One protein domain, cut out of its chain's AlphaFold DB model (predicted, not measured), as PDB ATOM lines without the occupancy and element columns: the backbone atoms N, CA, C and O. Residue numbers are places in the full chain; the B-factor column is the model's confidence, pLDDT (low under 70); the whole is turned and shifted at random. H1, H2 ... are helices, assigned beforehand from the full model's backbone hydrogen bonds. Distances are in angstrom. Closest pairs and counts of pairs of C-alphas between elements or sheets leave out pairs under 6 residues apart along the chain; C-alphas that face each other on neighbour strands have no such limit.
ATOM      1  N   VAL A   2     123.111 111.843 106.944       91.38
ATOM      2  CA  VAL A   2     123.370 113.261 106.572       91.38
ATOM      3  C   VAL A   2     124.019 113.396 105.187       91.38
ATOM      4  O   VAL A   2     123.591 114.222 104.389       91.38
ATOM      5  N   ALA A   3     124.984 112.533 104.854       92.12
ATOM      6  CA  ALA A   3     125.644 112.551 103.545       92.12
ATOM      7  C   ALA A   3     124.683 112.291 102.367       92.12
ATOM      8  O   ALA A   3     124.810 112.917 101.322       92.12
ATOM      9  N   GLU A   4     123.691 111.414 102.539       90.00
ATOM     10  CA  GLU A   4     122.723 111.081 101.481       90.00
ATOM     11  C   GLU A   4     121.794 112.263 101.201       90.00
ATOM     12  O   GLU A   4     121.557 112.611 100.046       90.00
ATOM     13  N   ILE A   5     121.339 112.933 102.264       92.00
ATOM     14  CA  ILE A   5     120.512 114.141 102.170       92.00
ATOM     15  C   ILE A   5     121.291 115.254 101.458       92.00
ATOM     16  O   ILE A   5     120.760 115.902 100.555       92.00
ATOM     17  N   VAL A   6     122.567 115.434 101.811       94.06
ATOM     18  CA  VAL A   6     123.441 116.427 101.174       94.06
ATOM     19  C   VAL A   6     123.627 116.115  99.686       94.06
ATOM     20  O   VAL A   6     123.443 117.002  98.854       94.06
ATOM     21  N   CYS A   7     123.882 114.858  99.322       87.25
ATOM     22  CA  CYS A   7     123.998 114.451  97.921       87.25
ATOM     23  C   CYS A   7     122.726 114.744  97.111       87.25
ATOM     24  O   CYS A   7     122.823 115.279  96.009       87.25
ATOM     25  N   ILE A   8     121.539 114.461  97.658       87.81
ATOM     26  CA  ILE A   8     120.264 114.763  96.984       87.81
ATOM     27  C   ILE A   8     120.089 116.279  96.824       87.81
ATOM     28  O   ILE A   8     119.746 116.751  95.738       87.81
ATOM     29  N   SER A   9     120.382 117.052  97.875       89.94
ATOM     30  CA  SER A   9     120.262 118.513  97.834       89.94
ATOM     31  C   SER A   9     121.224 119.175  96.849       89.94
ATOM     32  O   SER A   9     120.863 120.178  96.243       89.94
ATOM     33  N   LEU A  10     122.416 118.606  96.642       88.88
ATOM     34  CA  LEU A  10     123.397 119.090  95.668       88.88
ATOM     35  C   LEU A  10     123.080 118.604  94.248       88.88
ATOM     36  O   LEU A  10     123.314 119.327  93.283       88.88
ATOM     37  N   GLY A  11     122.490 117.416  94.105       84.62
ATOM     38  CA  GLY A  11     122.064 116.875  92.816       84.62
ATOM     39  C   GLY A  11     120.968 117.706  92.140       84.62
ATOM     40  O   GLY A  11     120.976 117.850  90.920       84.62
ATOM     41  N   ALA A  12     120.058 118.309  92.912       84.81
ATOM     42  CA  ALA A  12     118.971 119.143  92.389       84.81
ATOM     43  C   ALA A  12     119.438 120.407  91.617       84.81
ATOM     44  O   ALA A  12     119.024 120.575  90.465       84.81
ATOM     45  N   PRO A  13     120.309 121.286  92.161       84.69
ATOM     46  CA  PRO A  13     120.818 122.449  91.430       84.69
ATOM     47  C   PRO A  13     121.710 122.048  90.251       84.69
ATOM     48  O   PRO A  13     121.657 122.680  89.196       84.69
ATOM     49  N   ILE A  14     122.471 120.958  90.386       80.88
ATOM     50  CA  ILE A  14     123.286 120.404  89.298       80.88
ATOM     51  C   ILE A  14     122.389 119.917  88.149       80.88
ATOM     52  O   ILE A  14     122.641 120.234  86.986       80.88
ATOM     53  N   GLY A  15     121.294 119.216  88.458       81.38
ATOM     54  CA  GLY A  15     120.296 118.789  87.478       81.38
ATOM     55  C   GLY A  15     119.579 119.962  86.802       81.38
ATOM     56  O   GLY A  15     119.320 119.912  85.599       81.38
ATOM     57  N   PHE A  16     119.315 121.046  87.539       79.44
ATOM     58  CA  PHE A  16     118.731 122.265  86.978       79.44
ATOM     59  C   PHE A  16     119.680 122.965  85.994       79.44
ATOM     60  O   PHE A  16     119.246 123.382  84.922       79.44
ATOM     61  N   LEU A  17     120.981 123.027  86.297       76.75
ATOM     62  CA  LEU A  17     121.987 123.633  85.417       76.75
ATOM     63  C   LEU A  17     122.233 122.800  84.143       76.75
ATOM     64  O   LEU A  17     122.403 123.345  83.053       76.75
ATOM     65  N   ILE A  18     122.189 121.469  84.257       74.44
ATOM     66  CA  ILE A  18     122.378 120.529  83.137       74.44
ATOM     67  C   ILE A  18     121.136 120.449  82.228       74.44
ATOM     68  O   ILE A  18     121.237 120.012  81.077       74.44
ATOM     69  N   ARG A  19     119.976 120.953  82.679       70.50
ATOM     70  CA  ARG A  19     118.711 120.950  81.922       70.50
ATOM     71  C   ARG A  19     118.812 121.603  80.542       70.50
ATOM     72  O   ARG A  19     118.104 121.194  79.626       70.50
ATOM     73  N   ASN A  20     119.704 122.578  80.374       73.44
ATOM     74  CA  ASN A  20     119.877 123.294  79.111       73.44
ATOM     75  C   ASN A  20     120.612 122.471  78.027       73.44
ATOM     76  O   ASN A  20     120.617 122.847  76.856       73.44
ATOM     77  N   HIS A  21     121.221 121.332  78.384       76.50
ATOM     78  CA  HIS A  21     121.983 120.486  77.464       76.50
ATOM     79  C   HIS A  21     121.329 119.105  77.278       76.50
ATOM     80  O   HIS A  21     121.727 118.132  77.926       76.50
ATOM     81  N   PRO A  22     120.390 118.953  76.320       72.38
ATOM     82  CA  PRO A  22     119.662 117.696  76.104       72.38
ATOM     83  C   PRO A  22     120.563 116.508  75.726       72.38
ATOM     84  O   PRO A  22     120.163 115.356  75.873       72.38
ATOM     85  N   ARG A  23     121.795 116.763  75.260       74.12
ATOM     86  CA  ARG A  23     122.795 115.718  74.991       74.12
ATOM     87  C   ARG A  23     123.291 115.044  76.273       74.12
ATOM     88  O   ARG A  23     123.388 113.824  76.295       74.12
ATOM     89  N   LEU A  24     123.544 115.813  77.336       77.50
ATOM     90  CA  LEU A  24     124.033 115.280  78.612       77.50
ATOM     91  C   LEU A  24     122.961 114.440  79.307       77.50
ATOM     92  O   LEU A  24     123.263 113.366  79.814       77.50
ATOM     93  N   ILE A  25     121.700 114.877  79.246       81.56
ATOM     94  CA  ILE A  25     120.569 114.119  79.800       81.56
ATOM     95  C   ILE A  25     120.452 112.749  79.119       81.56
ATOM     96  O   ILE A  25     120.335 111.738  79.805       81.56
ATOM     97  N   LYS A  26     120.556 112.691  77.782       82.62
ATOM     98  CA  LYS A  26     120.528 111.416  77.043       82.62
ATOM     99  C   LYS A  26     121.702 110.500  77.394       82.62
ATOM    100  O   LYS A  26     121.512 109.294  77.501       82.62
ATOM    101  N   THR A  27     122.903 111.052  77.575       85.88
ATOM    102  CA  THR A  27     124.070 110.263  77.994       85.88
ATOM    103  C   THR A  27     123.885 109.688  79.397       85.88
ATOM    104  O   THR A  27     124.173 108.513  79.607       85.88
ATOM    105  N   VAL A  28     123.371 110.483  80.342       87.44
ATOM    106  CA  VAL A  28     123.111 110.028  81.716       87.44
ATOM    107  C   VAL A  28     122.057 108.927  81.736       87.44
ATOM    108  O   VAL A  28     122.286 107.898  82.361       87.44
ATOM    109  N   ASP A  29     120.949 109.096  81.014       88.44
ATOM    110  CA  ASP A  29     119.890 108.084  80.921       88.44
ATOM    111  C   ASP A  29     120.423 106.746  80.378       88.44
ATOM    112  O   ASP A  29     120.211 105.683  80.967       88.44
ATOM    113  N   TYR A  30     121.240 106.805  79.323       91.69
ATOM    114  CA  TYR A  30     121.896 105.623  78.775       91.69
ATOM    115  C   TYR A  30     122.847 104.964  79.787       91.69
ATOM    116  O   TYR A  30     122.838 103.741  79.942       91.69
ATOM    117  N   SER A  31     123.627 105.761  80.525       93.19
ATOM    118  CA  SER A  31     124.486 105.272  81.609       93.19
ATOM    119  C   SER A  31     123.694 104.629  82.748       93.19
ATOM    120  O   SER A  31     124.133 103.605  83.268       93.19
ATOM    121  N   LEU A  32     122.534 105.175  83.123       93.94
ATOM    122  CA  LEU A  32     121.671 104.598  84.157       93.94
ATOM    123  C   LEU A  32     121.136 103.235  83.728       93.94
ATOM    124  O   LEU A  32     121.232 102.274  84.487       93.94
ATOM    125  N   ILE A  33     120.648 103.124  82.494       95.00
ATOM    126  CA  ILE A  33     120.173 101.854  81.938       95.00
ATOM    127  C   ILE A  33     121.301 100.819  81.907       95.00
ATOM    128  O   ILE A  33     121.101  99.681  82.333       95.00
ATOM    129  N   TRP A  34     122.501 101.198  81.458       96.69
ATOM    130  CA  TRP A  34     123.665 100.308  81.498       96.69
ATOM    131  C   TRP A  34     124.039  99.895  82.921       96.69
ATOM    132  O   TRP A  34     124.298  98.717  83.164       96.69
ATOM    133  N   SER A  35     124.015 100.834  83.867       96.88
ATOM    134  CA  SER A  35     124.332 100.577  85.270       96.88
ATOM    135  C   SER A  35     123.339  99.603  85.902       96.88
ATOM    136  O   SER A  35     123.763  98.597  86.461       96.88
ATOM    137  N   VAL A  36     122.030  99.825  85.736       96.69
ATOM    138  CA  VAL A  36     120.990  98.923  86.254       96.69
ATOM    139  C   VAL A  36     121.117  97.533  85.637       96.69
ATOM    140  O   VAL A  36     120.993  96.542  86.348       96.69
ATOM    141  N   ARG A  37     121.425  97.425  84.338       96.06
ATOM    142  CA  ARG A  37     121.651  96.125  83.686       96.06
ATOM    143  C   ARG A  37     122.836  95.378  84.289       96.06
ATOM    144  O   ARG A  37     122.712  94.192  84.581       96.06
ATOM    145  N   ILE A  38     123.963  96.062  84.490       97.38
ATOM    146  CA  ILE A  38     125.150  95.473  85.123       97.38
ATOM    147  C   ILE A  38     124.845  95.098  86.575       97.38
ATOM    148  O   ILE A  38     125.205  94.007  87.005       97.38
ATOM    149  N   LEU A  39     124.145  95.960  87.313       96.75
ATOM    150  CA  LEU A  39     123.779  95.728  88.705       96.75
ATOM    151  C   LEU A  39     122.853  94.519  88.848       96.75
ATOM    152  O   LEU A  39     123.107  93.665  89.688       96.75
ATOM    153  N   LEU A  40     121.820  94.411  88.010       95.88
ATOM    154  CA  LEU A  40     120.919  93.257  87.986       95.88
ATOM    155  C   LEU A  40     121.656  91.973  87.601       95.88
ATOM    156  O   LEU A  40     121.388  90.920  88.176       95.88
ATOM    157  N   PHE A  41     122.609  92.050  86.672       96.56
ATOM    158  CA  PHE A  41     123.451  90.913  86.313       96.56
ATOM    159  C   PHE A  41     124.335  90.462  87.485       96.56
ATOM    160  O   PHE A  41     124.348  89.281  87.829       96.56
ATOM    161  N   LEU A  42     125.025  91.400  88.141       96.19
ATOM    162  CA  LEU A  42     125.849  91.127  89.321       96.19
ATOM    163  C   LEU A  42     125.021  90.605  90.491       96.19
ATOM    164  O   LEU A  42     125.460  89.697  91.195       96.19
ATOM    165  N   LEU A  43     123.823  91.152  90.686       94.25
ATOM    166  CA  LEU A  43     122.864  90.668  91.667       94.25
ATOM    167  C   LEU A  43     122.508  89.209  91.371       94.25
ATOM    168  O   LEU A  43     122.654  88.367  92.248       94.25
ATOM    169  N   GLY A  44     122.127  88.889  90.132       91.81
ATOM    170  CA  GLY A  44     121.840  87.516  89.713       91.81
ATOM    171  C   GLY A  44     123.015  86.563  89.948       91.81
ATOM    172  O   GLY A  44     122.824  85.492  90.513       91.81
ATOM    173  N   LEU A  45     124.238  86.974  89.598       93.19
ATOM    174  CA  LEU A  45     125.468  86.219  89.876       93.19
ATOM    175  C   LEU A  45     125.701  86.002  91.377       93.19
ATOM    176  O   LEU A  45     126.051  84.901  91.795       93.19
ATOM    177  N   SER A  46     125.490  87.034  92.190       91.88
ATOM    178  CA  SER A  46     125.714  86.988  93.640       91.88
ATOM    179  C   SER A  46     124.699  86.088  94.342       91.88
ATOM    180  O   SER A  46     125.066  85.283  95.196       91.88
ATOM    181  N   LEU A  47     123.426  86.181  93.947       90.06
ATOM    182  CA  LEU A  47     122.360  85.299  94.426       90.06
ATOM    183  C   LEU A  47     122.571  83.859  93.924       90.06
ATOM    184  O   LEU A  47     122.300  82.912  94.655       90.06
ATOM    185  N   GLY A  48     123.099  83.706  92.704       85.81
ATOM    186  CA  GLY A  48     123.357  82.432  92.036       85.81
ATOM    187  C   GLY A  48     124.596  81.666  92.526       85.81
ATOM    188  O   GLY A  48     124.660  80.444  92.431       85.81
ATOM    189  N   SER A  49     125.598  82.363  93.058       86.38
ATOM    190  CA  SER A  49     126.810  81.732  93.597       86.38
ATOM    191  C   SER A  49     126.617  81.202  95.020       86.38
ATOM    192  O   SER A  49     127.438  80.416  95.495       86.38
ATOM    193  N   ASN A  50     125.577  81.649  95.727       85.69
ATOM    194  CA  ASN A  50     125.343  81.289  97.117       85.69
ATOM    195  C   ASN A  50     124.267  80.199  97.212       85.69
ATOM    196  O   ASN A  50     123.074  80.466  97.063       85.69
TER     197      ASN A  50
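AT A GLANCE: This is residues 2 to 50 of the 102 residues of the protein "NA" of Lawsonia intracellularis (strain PHE/MN1-00) (UniProt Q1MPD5). Two helices meet near their ends as a V, with H1 as the shorter arm, H2 as the longer one, and the tight link of residues 19 to 21 at the corner. The V is open and flat: the C-alphas span 44 by 31 by 6 A, and the arms spread from the corner with empty space between them. The printed part has 49 residues with two named helices, H1 and then H2, and no named strand; the class is all helix. The whole is extended, with a radius of gyration of the C-alphas of 15.3 A.

IN THESE COORDINATES: H1 takes residues 2 to 18 and measures 24.6 A from first to last C-alpha. It begins at C-alpha 2, at (123.370, 113.261, 106.572), and ends at C-alpha 18, at (122.378, 120.529, 83.137). After three residues H2 begins at Pro 22 and runs to Ser 49, 40.6 A from first to last C-alpha. C-alpha 49 is at (126.810, 81.732, 93.597).

HOW THE PARTS SIT: H1 and H2 are close but not clearly touching, with 2 pairs of C-alphas within 8 A. Their closest C-alphas, those of Ile 18 and Leu 24, are 7.1 A apart. The helices run opposite ways at a steep tilt of 37 degrees, only just past shallow. Their centres are 20.8 A apart. In H2 every O i to N i+4 pair is within hydrogen-bond range; in H1 12 of 13 are.

THE WHOLE: The two C-alphas farthest apart, those of Asn 20 and Asn 50, are 46.0 A apart. Residues 2 to 14, 16 to 24 and 26 to 50 stand free. The printed part has no cut. Its mean pLDDT is 87.6, and no printed residue is under 70.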